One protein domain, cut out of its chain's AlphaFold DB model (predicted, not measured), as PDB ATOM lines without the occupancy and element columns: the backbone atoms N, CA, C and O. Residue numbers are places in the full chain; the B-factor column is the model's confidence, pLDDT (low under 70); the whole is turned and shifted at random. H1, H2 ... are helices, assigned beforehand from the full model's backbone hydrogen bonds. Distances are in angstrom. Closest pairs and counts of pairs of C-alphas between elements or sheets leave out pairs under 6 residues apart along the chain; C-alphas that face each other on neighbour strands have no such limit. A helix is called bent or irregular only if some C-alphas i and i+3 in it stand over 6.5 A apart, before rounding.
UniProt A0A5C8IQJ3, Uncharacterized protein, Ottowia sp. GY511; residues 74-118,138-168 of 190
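AT A GLANCE: This is residues 74 to 118 and 138 to 168 of the 190 residues of an uncharacterized protein of Ottowia sp. GY511 (UniProt A0A5C8IQJ3). A splayed helical hairpin, H1 and H2, meets a long helical arm, H4, which crosses H1 steeply and sticks out from residue 159 to 168. Short H3 sits near the hairpin's open end, close to both its helices. The printed part has 76 residues with four named helices, H1 to H4 in chain order, and no named strand: it is all helix. It is loose, with a radius of gyration of the C-alphas of 14.6 A, and flat, spanning 42 by 39 by 18 A.

HOW THE PARTS SIT: Start at H1, residues 74 to 90, which is irregular: C-alphas 86 and 89 are 7.0 A apart. H2, residues 93 to 116, forms a hairpin with H1, opposite ways at a shallow tilt of 22 degrees; it touches H1 with residues 96 to 103 alone, closest at C-alphas 88 and 96, 6.5 A. Past the cut, look at H3, residues 138 to 143: it is close to H1 but not clearly touching, with C-alphas 76 and 141 closest at 5.8 A. H4, residues 148 to 168, touches H1 at a steep tilt of 65 degrees with residues 150 to 155 alone, closest at C-alphas 79 and 151, 5.0 A. H3 and H4 only just touch, only at the corner, with 3 pairs of C-alphas within 8 A, the closest 142 and 148, 7.9 A. H2 and H4 are apart. Every O i to N i+4 pair is within hydrogen-bond range in H2, H3 and H4; in H1, 11 of 13 are.

IN THESE COORDINATES: Find C-alpha 74 at (43.924, 43.591, 32.502); from there H1 runs 25.0 A. H2 runs 34.5 A, H3 8.6 A, and H4 29.8 A to C-alpha 168 at (48.341, 63.038, 45.494).

THE WHOLE: The C-alphas farthest apart, 116 and 168, are 44.0 A apart. Residues 119 to 137 are not printed; C-alphas 118 and 138 are 20.2 A apart across this cut. The links H1 to H2 and H3 to H4 are tight. The pLDDT is under 70 at residues 100, 114 to 118 and 168.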
ATOM      1  N   ASP A  74      44.697  42.744  31.595       74.94
ATOM      2  CA  ASP A  74      43.924  43.591  32.502       74.94
ATOM      3  C   ASP A  74      43.136  44.646  31.732       74.94
ATOM      4  O   ASP A  74      41.948  44.838  31.988       74.94
ATOM      5  N   LEU A  75      43.766  45.304  30.755       77.44
ATOM      6  CA  LEU A  75      43.090  46.281  29.907       77.44
ATOM      7  C   LEU A  75      41.981  45.633  29.071       77.44
ATOM      8  O   LEU A  75      40.883  46.180  29.001       77.44
ATOM      9  N   VAL A  76      42.246  44.474  28.461       76.62
ATOM     10  CA  VAL A  76      41.250  43.737  27.661       76.62
ATOM     11  C   VAL A  76      40.086  43.282  28.543       76.62
ATOM     12  O   VAL A  76      38.928  43.495  28.189       76.62
ATOM     13  N   SER A  77      40.368  42.722  29.719       73.69
ATOM     14  CA  SER A  77      39.340  42.282  30.666       73.69
ATOM     15  C   SER A  77      38.501  43.455  31.181       73.69
ATOM     16  O   SER A  77      37.273  43.443  31.075       73.69
ATOM     17  N   ALA A  78      39.149  44.525  31.654       73.62
ATOM     18  CA  ALA A  78      38.470  45.714  32.157       73.62
ATOM     19  C   ALA A  78      37.638  46.410  31.072       73.62
ATOM     20  O   ALA A  78      36.527  46.857  31.355       73.62
ATOM     21  N   ALA A  79      38.126  46.470  29.828       76.19
ATOM     22  CA  ALA A  79      37.366  47.009  28.702       76.19
ATOM     23  C   ALA A  79      36.157  46.128  28.361       76.19
ATOM     24  O   ALA A  79      35.068  46.648  28.116       76.19
ATOM     25  N   GLY A  80      36.318  44.802  28.409       70.88
ATOM     26  CA  GLY A  80      35.230  43.847  28.217       70.88
ATOM     27  C   GLY A  80      34.136  43.971  29.282       70.88
ATOM     28  O   GLY A  80      32.955  43.963  28.935       70.88
ATOM     29  N   ILE A  81      34.520  44.139  30.553       76.88
ATOM     30  CA  ILE A  81      33.599  44.379  31.675       76.88
ATOM     31  C   ILE A  81      32.933  45.751  31.544       76.88
ATOM     32  O   ILE A  81      31.728  45.867  31.739       76.88
ATOM     33  N   HIS A  82      33.684  46.794  31.190       76.94
ATOM     34  CA  HIS A  82      33.144  48.140  31.006       76.94
ATOM     35  C   HIS A  82      32.079  48.178  29.900       76.94
ATOM     36  O   HIS A  82      31.001  48.727  30.107       76.94
ATOM     37  N   ASP A  83      32.347  47.544  28.759       76.62
ATOM     38  CA  ASP A  83      31.382  47.381  27.669       76.62
ATOM     39  C   ASP A  83      30.143  46.573  28.102       76.62
ATOM     40  O   ASP A  83      29.010  46.951  27.808       76.62
ATOM     41  N   LEU A  84      30.337  45.488  28.860       74.44
ATOM     42  CA  LEU A  84      29.231  44.708  29.423       74.44
ATOM     43  C   LEU A  84      28.372  45.526  30.387       74.44
ATOM     44  O   LEU A  84      27.152  45.479  30.291       74.44
ATOM     45  N   LEU A  85      28.982  46.307  31.276       76.69
ATOM     46  CA  LEU A  85      28.269  47.166  32.222       76.69
ATOM     47  C   LEU A  85      27.520  48.303  31.524       76.69
ATOM     48  O   LEU A  85      26.444  48.683  31.977       76.69
ATOM     49  N   GLN A  86      28.040  48.822  30.410       82.56
ATOM     50  CA  GLN A  86      27.316  49.799  29.593       82.56
ATOM     51  C   GLN A  86      26.084  49.193  28.915       82.56
ATOM     52  O   GLN A  86      25.078  49.881  28.750       82.56
ATOM     53  N   ARG A  87      26.143  47.910  28.542       74.62
ATOM     54  CA  ARG A  87      25.027  47.184  27.919       74.62
ATOM     55  C   ARG A  87      24.098  46.513  28.933       74.62
ATOM     56  O   ARG A  87      22.951  46.234  28.591       74.62
ATOM     57  N   ALA A  88      24.535  46.334  30.178       73.44
ATOM     58  CA  ALA A  88      23.774  45.706  31.258       73.44
ATOM     59  C   ALA A  88      22.363  46.294  31.470       73.44
ATOM     60  O   ALA A  88      21.445  45.500  31.650       73.44
ATOM     61  N   PRO A  89      22.110  47.619  31.362       77.81
ATOM     62  CA  PRO A  89      20.754  48.173  31.473       77.81
ATOM     63  C   PRO A  89      19.773  47.678  30.397       77.81
ATOM     64  O   PRO A  89      18.565  47.810  30.558       77.81
ATOM     65  N   SER A  90      20.292  47.134  29.294       78.06
ATOM     66  CA  SER A  90      19.520  46.591  28.169       78.06
ATOM     67  C   SER A  90      19.539  45.058  28.094       78.06
ATOM     68  O   SER A  90      19.012  44.487  27.141       78.06
ATOM     69  N   MET A  91      20.148  44.382  29.073       75.88
ATOM     70  CA  MET A  91      20.336  42.928  29.095       75.88
ATOM     71  C   MET A  91      19.754  42.323  30.375       75.88
ATOM     72  O   MET A  91      19.698  42.976  31.415       75.88
ATOM     73  N   THR A  92      19.337  41.057  30.319       79.50
ATOM     74  CA  THR A  92      18.973  40.321  31.538       79.50
ATOM     75  C   THR A  92      20.236  39.869  32.282       79.50
ATOM     76  O   THR A  92      21.286  39.702  31.648       79.50
ATOM     77  N   PRO A  93      20.174  39.644  33.605       73.62
ATOM     78  CA  PRO A  93      21.316  39.160  34.382       73.62
ATOM     79  C   PRO A  93      21.936  37.875  33.813       73.62
ATOM     80  O   PRO A  93      23.157  37.765  33.725       73.62
ATOM     81  N   GLU A  94      21.107  36.948  33.332       77.75
ATOM     82  CA  GLU A  94      21.547  35.684  32.731       77.75
ATOM     83  C   GLU A  94      22.275  35.915  31.399       77.75
ATOM     84  O   GLU A  94      23.249  35.232  31.086       77.75
ATOM     85  N   ALA A  95      21.838  36.907  30.616       72.75
ATOM     86  CA  ALA A  95      22.493  37.279  29.365       72.75
ATOM     87  C   ALA A  95      23.855  37.950  29.611       72.75
ATOM     88  O   ALA A  95      24.803  37.715  28.858       72.75
ATOM     89  N   VAL A  96      23.974  38.751  30.676       71.44
ATOM     90  CA  VAL A  96      25.255  39.337  31.103       71.44
ATOM     91  C   VAL A  96      26.213  38.244  31.575       71.44
ATOM     92  O   VAL A  96      27.382  38.259  31.189       71.44
ATOM     93  N   GLU A  97      25.739  37.271  32.355       70.62
ATOM     94  CA  GLU A  97      26.554  36.145  32.824       70.62
ATOM     95  C   GLU A  97      27.038  35.268  31.658       70.62
ATOM     96  O   GLU A  97      28.234  34.980  31.552       70.62
ATOM     97  N   ALA A  98      26.141  34.908  30.735       73.94
ATOM     98  CA  ALA A  98      26.478  34.109  29.560       73.94
ATOM     99  C   ALA A  98      27.510  34.806  28.656       73.94
ATOM    100  O   ALA A  98      28.480  34.180  28.223       73.94
ATOM    101  N   GLU A  99      27.346  36.107  28.402       71.50
ATOM    102  CA  GLU A  99      28.288  36.881  27.587       71.50
ATOM    103  C   GLU A  99      29.635  37.078  28.307       71.50
ATOM    104  O   GLU A  99      30.692  36.992  27.680       71.50
ATOM    105  N   SER A 100      29.626  37.262  29.632       69.62
ATOM    106  CA  SER A 100      30.848  37.331  30.446       69.62
ATOM    107  C   SER A 100      31.633  36.021  30.387       69.62
ATOM    108  O   SER A 100      32.841  36.027  30.137       69.62
ATOM    109  N   LYS A 101      30.945  34.886  30.555       73.06
ATOM    110  CA  LYS A 101      31.545  33.550  30.481       73.06
ATOM    111  C   LYS A 101      32.126  33.274  29.096       73.06
ATOM    112  O   LYS A 101      33.279  32.865  28.989       73.06
ATOM    113  N   LYS A 102      31.376  33.589  28.038       75.25
ATOM    114  CA  LYS A 102      31.831  33.460  26.648       75.25
ATOM    115  C   LYS A 102      33.106  34.266  26.381       75.25
ATOM    116  O   LYS A 102      34.029  33.766  25.741       75.25
ATOM    117  N   ARG A 103      33.187  35.502  26.884       72.31
ATOM    118  CA  ARG A 103      34.382  36.353  26.743       72.31
ATOM    119  C   ARG A 103      35.578  35.803  27.519       72.31
ATOM    120  O   ARG A 103      36.691  35.818  26.997       72.31
ATOM    121  N   ALA A 104      35.354  35.277  28.723       72.12
ATOM    122  CA  ALA A 104      36.401  34.631  29.511       72.12
ATOM    123  C   ALA A 104      36.952  33.372  28.815       72.12
ATOM    124  O   ALA A 104      38.167  33.207  28.720       72.12
ATOM    125  N   GLU A 105      36.078  32.523  28.270       73.50
ATOM    126  CA  GLU A 105      36.469  31.331  27.505       73.50
ATOM    127  C   GLU A 105      37.242  31.703  26.230       73.50
ATOM    128  O   GLU A 105      38.288  31.115  25.948       73.50
ATOM    129  N   ALA A 106      36.801  32.729  25.496       71.62
ATOM    130  CA  ALA A 106      37.501  33.226  24.311       71.62
ATOM    131  C   ALA A 106      38.901  33.779  24.637       71.62
ATOM    132  O   ALA A 106      39.857  33.541  23.888       71.62
ATOM    133  N   LEU A 107      39.054  34.475  25.770       72.62
ATOM    134  CA  LEU A 107      40.358  34.950  26.237       72.62
ATOM    135  C   LEU A 107      41.288  33.777  26.566       72.62
ATOM    136  O   LEU A 107      42.434  33.751  26.118       72.62
ATOM    137  N   GLN A 108      40.787  32.787  27.309       74.50
ATOM    138  CA  GLN A 108      41.556  31.595  27.670       74.50
ATOM    139  C   GLN A 108      41.974  30.793  26.437       74.50
ATOM    140  O   GLN A 108      43.124  30.371  26.348       74.50
ATOM    141  N   HIS A 109      41.076  30.633  25.464       75.06
ATOM    142  CA  HIS A 109      41.385  29.960  24.206       75.06
ATOM    143  C   HIS A 109      42.463  30.711  23.416       75.06
ATOM    144  O   HIS A 109      43.389  30.094  22.899       75.06
ATOM    145  N   THR A 110      42.394  32.044  23.368       73.12
ATOM    146  CA  THR A 110      43.411  32.873  22.701       73.12
ATOM    147  C   THR A 110      44.780  32.721  23.370       73.12
ATOM    148  O   THR A 110      45.788  32.527  22.697       73.12
ATOM    149  N   LEU A 111      44.827  32.742  24.704       72.56
ATOM    150  CA  LEU A 111      46.058  32.518  25.467       72.56
ATOM    151  C   LEU A 111      46.622  31.105  25.260       72.56
ATOM    152  O   LEU A 111      47.836  30.934  25.142       72.56
ATOM    153  N   ALA A 112      45.754  30.093  25.215       73.00
ATOM    154  CA  ALA A 112      46.147  28.712  24.968       73.00
ATOM    155  C   ALA A 112      46.703  28.524  23.549       73.00
ATOM    156  O   ALA A 112      47.756  27.907  23.404       73.00
ATOM    157  N   ASP A 113      46.057  29.103  22.532       72.88
ATOM    158  CA  ASP A 113      46.520  29.073  21.139       72.88
ATOM    159  C   ASP A 113      47.905  29.718  20.998       72.88
ATOM    160  O   ASP A 113      48.823  29.126  20.433       72.88
ATOM    161  N   LEU A 114      48.108  30.891  21.604       68.38
ATOM    162  CA  LEU A 114      49.409  31.563  21.601       68.38
ATOM    163  C   LEU A 114      50.496  30.688  22.237       68.38
ATOM    164  O   LEU A 114      51.568  30.516  21.656       68.38
ATOM    165  N   ARG A 115      50.211  30.061  23.382       67.38
ATOM    166  CA  ARG A 115      51.151  29.144  24.044       67.38
ATOM    167  C   ARG A 115      51.445  27.899  23.205       67.38
ATOM    168  O   ARG A 115      52.599  27.486  23.134       67.38
ATOM    169  N   GLN A 116      50.437  27.313  22.558       69.19
ATOM    170  CA  GLN A 116      50.612  26.163  21.657       69.19
ATOM    171  C   GLN A 116      51.454  26.517  20.432       69.19
ATOM    172  O   GLN A 116      52.268  25.715  19.981       69.19
ATOM    173  N   ARG A 117      51.320  27.749  19.937       66.38
ATOM    174  CA  ARG A 117      52.135  28.301  18.852       66.38
ATOM    175  C   ARG A 117      53.549  28.698  19.299       66.38
ATOM    176  O   ARG A 117      54.297  29.270  18.508       66.38
ATOM    177  N   GLY A 118      53.919  28.389  20.544       57.34
ATOM    178  CA  GLY A 118      55.239  28.641  21.110       57.34
ATOM    179  C   GLY A 118      55.461  30.086  21.542       57.34
ATOM    180  O   GLY A 118      56.613  30.463  21.742       57.34
ATOM    181  N   GLU A 138      45.280  45.053  21.066       78.88
ATOM    182  CA  GLU A 138      44.179  45.543  20.220       78.88
ATOM    183  C   GLU A 138      43.614  44.447  19.312       78.88
ATOM    184  O   GLU A 138      42.400  44.355  19.115       78.88
ATOM    185  N   GLN A 139      44.481  43.560  18.818       77.12
ATOM    186  CA  GLN A 139      44.065  42.398  18.038       77.12
ATOM    187  C   GLN A 139      43.217  41.439  18.885       77.12
ATOM    188  O   GLN A 139      42.165  40.979  18.447       77.12
ATOM    189  N   THR A 140      43.637  41.183  20.123       74.06
ATOM    190  CA  THR A 140      42.930  40.318  21.076       74.06
ATOM    191  C   THR A 140      41.583  40.928  21.445       74.06
ATOM    192  O   THR A 140      40.563  40.251  21.376       74.06
ATOM    193  N   ALA A 141      41.541  42.227  21.740       71.50
ATOM    194  CA  ALA A 141      40.291  42.941  21.976       71.50
ATOM    195  C   ALA A 141      39.312  42.848  20.796       71.50
ATOM    196  O   ALA A 141      38.126  42.591  20.999       71.50
ATOM    197  N   THR A 142      39.815  42.999  19.568       77.25
ATOM    198  CA  THR A 142      39.011  42.869  18.346       77.25
ATOM    199  C   THR A 142      38.446  41.455  18.206       77.25
ATOM    200  O   THR A 142      37.253  41.295  17.952       77.25
ATOM    201  N   ASN A 143      39.266  40.426  18.447       74.25
ATOM    202  CA  ASN A 143      38.834  39.026  18.418       74.25
ATOM    203  C   ASN A 143      37.758  38.722  19.473       74.25
ATOM    204  O   ASN A 143      36.886  37.887  19.244       74.25
ATOM    205  N   LEU A 144      37.796  39.417  20.614       73.19
ATOM    206  CA  LEU A 144      36.800  39.312  21.682       73.19
ATOM    207  C   LEU A 144      35.582  40.232  21.481       73.19
ATOM    208  O   LEU A 144      34.739  40.330  22.374       73.19
ATOM    209  N   ALA A 145      35.470  40.897  20.325       81.06
ATOM    210  CA  ALA A 145      34.413  41.858  20.015       81.06
ATOM    211  C   ALA A 145      34.284  42.981  21.063       81.06
ATOM    212  O   ALA A 145      33.186  43.460  21.360       81.06
ATOM    213  N   ILE A 146      35.413  43.405  21.638       75.50
ATOM    214  CA  ILE A 146      35.471  44.546  22.547       75.50
ATOM    215  C   ILE A 146      35.623  45.812  21.698       75.50
ATOM    216  O   ILE A 146      36.571  45.914  20.913       75.50
ATOM    217  N   PRO A 147      34.720  46.798  21.833       81.06
ATOM    218  CA  PRO A 147      34.779  48.000  21.020       81.06
ATOM    219  C   PRO A 147      36.017  48.851  21.368       81.06
ATOM    220  O   PRO A 147      36.340  49.006  22.551       81.06
ATOM    221  N   PRO A 148      36.669  49.494  20.377       81.94
ATOM    222  CA  PRO A 148      37.840  50.348  20.609       81.94
ATOM    223  C   PRO A 148      37.585  51.469  21.625       81.94
ATOM    224  O   PRO A 148      38.459  51.807  22.421       81.94
ATOM    225  N   ALA A 149      36.361  52.006  21.649       85.12
ATOM    226  CA  ALA A 149      35.947  53.034  22.601       85.12
ATOM    227  C   ALA A 149      36.006  52.552  24.061       85.12
ATOM    228  O   ALA A 149      36.378  53.325  24.943       85.12
ATOM    229  N   ALA A 150      35.690  51.280  24.329       80.44
ATOM    230  CA  ALA A 150      35.788  50.719  25.674       80.44
ATOM    231  C   ALA A 150      37.251  50.554  26.108       80.44
ATOM    232  O   ALA A 150      37.577  50.860  27.254       80.44
ATOM    233  N   LEU A 151      38.147  50.156  25.193       82.31
ATOM    234  CA  LEU A 151      39.587  50.158  25.474       82.31
ATOM    235  C   LEU A 151      40.100  51.557  25.789       82.31
ATOM    236  O   LEU A 151      40.830  51.734  26.765       82.31
ATOM    237  N   GLN A 152      39.717  52.547  24.981       85.00
ATOM    238  CA  GLN A 152      40.174  53.915  25.178       85.00
ATOM    239  C   GLN A 152      39.672  54.487  26.508       85.00
ATOM    240  O   GLN A 152      40.468  55.020  27.275       85.00
ATOM    241  N   ALA A 153      38.401  54.267  26.850       84.75
ATOM    242  CA  ALA A 153      37.831  54.712  28.121       84.75
ATOM    243  C   ALA A 153      38.586  54.153  29.343       84.75
ATOM    244  O   ALA A 153      38.790  54.862  30.333       84.75
ATOM    245  N   VAL A 154      39.028  52.892  29.288       84.06
ATOM    246  CA  VAL A 154      39.822  52.286  30.367       84.06
ATOM    247  C   VAL A 154      41.249  52.838  30.392       84.06
ATOM    248  O   VAL A 154      41.765  53.116  31.477       84.06
ATOM    249  N   ARG A 155      41.880  53.062  29.229       85.94
ATOM    250  CA  ARG A 155      43.202  53.714  29.140       85.94
ATOM    251  C   ARG A 155      43.174  55.118  29.741       85.94
ATOM    252  O   ARG A 155      44.017  55.421  30.583       85.94
ATOM    253  N   ASP A 156      42.186  55.927  29.372       86.94
ATOM    254  CA  ASP A 156      42.028  57.298  29.863       86.94
ATOM    255  C   ASP A 156      41.821  57.315  31.381       86.94
ATOM    256  O   ASP A 156      42.467  58.079  32.099       86.94
ATOM    257  N   ARG A 157      40.992  56.401  31.905       84.88
ATOM    258  CA  ARG A 157      40.780  56.257  33.352       84.88
ATOM    259  C   ARG A 157      42.061  55.841  34.081       84.88
ATOM    260  O   ARG A 157      42.338  56.371  35.156       84.88
ATOM    261  N   ARG A 158      42.853  54.923  33.515       83.19
ATOM    262  CA  ARG A 158      44.142  54.490  34.087       83.19
ATOM    263  C   ARG A 158      45.153  55.639  34.086       83.19
ATOM    264  O   ARG A 158      45.833  55.844  35.089       83.19
ATOM    265  N   ALA A 159      45.213  56.411  33.002       83.25
ATOM    266  CA  ALA A 159      46.066  57.590  32.892       83.25
ATOM    267  C   ALA A 159      45.677  58.669  33.913       83.25
ATOM    268  O   ALA A 159      46.548  59.227  34.579       83.25
ATOM    269  N   GLU A 160      44.378  58.910  34.104       83.44
ATOM    270  CA  GLU A 160      43.889  59.854  35.107       83.44
ATOM    271  C   GLU A 160      44.195  59.379  36.531       83.44
ATOM    272  O   GLU A 160      44.703  60.153  37.335       83.44
ATOM    273  N   GLN A 161      43.996  58.096  36.848       81.00
ATOM    274  CA  GLN A 161      44.378  57.556  38.158       81.00
ATOM    275  C   GLN A 161      45.883  57.670  38.421       81.00
ATOM    276  O   GLN A 161      46.286  58.018  39.529       81.00
ATOM    277  N   GLN A 162      46.726  57.435  37.414       82.38
ATOM    278  CA  GLN A 162      48.171  57.642  37.531       82.38
ATOM    279  C   GLN A 162      48.526  59.119  37.719       82.38
ATOM    280  O   GLN A 162      49.418  59.441  38.508       82.38
ATOM    281  N   ARG A 163      47.827  60.025  37.025       78.56
ATOM    282  CA  ARG A 163      47.979  61.473  37.196       78.56
ATOM    283  C   ARG A 163      47.625  61.880  38.623       78.56
ATOM    284  O   ARG A 163      48.432  62.542  39.268       78.56
ATOM    285  N   LEU A 164      46.484  61.411  39.124       80.31
ATOM    286  CA  LEU A 164      46.007  61.659  40.482       80.31
ATOM    287  C   LEU A 164      46.938  61.069  41.541       80.31
ATOM    288  O   LEU A 164      47.220  61.744  42.523       80.31
ATOM    289  N   ALA A 165      47.476  59.865  41.341       75.88
ATOM    290  CA  ALA A 165      48.464  59.274  42.244       75.88
ATOM    291  C   ALA A 165      49.766  60.093  42.280       75.88
ATOM    292  O   ALA A 165      50.356  60.303  43.340       75.88
ATOM    293  N   ARG A 166      50.195  60.618  41.126       71.56
ATOM    294  CA  ARG A 166      51.386  61.470  41.024       71.56
ATOM    295  C   ARG A 166      51.182  62.830  41.700       71.56
ATOM    296  O   ARG A 166      52.104  63.322  42.340       71.56
ATOM    297  N   THR A 167      49.993  63.424  41.592       70.50
ATOM    298  CA  THR A 167      49.659  64.694  42.264       70.50
ATOM    299  C   THR A 167      49.272  64.516  43.733       70.50
ATOM    300  O   THR A 167      49.520  65.407  44.535       70.50
ATOM    301  N   GLY A 168      48.712  63.367  44.115       56.41
ATOM    302  CA  GLY A 168      48.341  63.038  45.494       56.41
ATOM    303  C   GLY A 168      49.559  62.882  46.404       56.41
ATOM    304  O   GLY A 168      49.525  63.304  47.555       56.41
TER     305      GLY A 168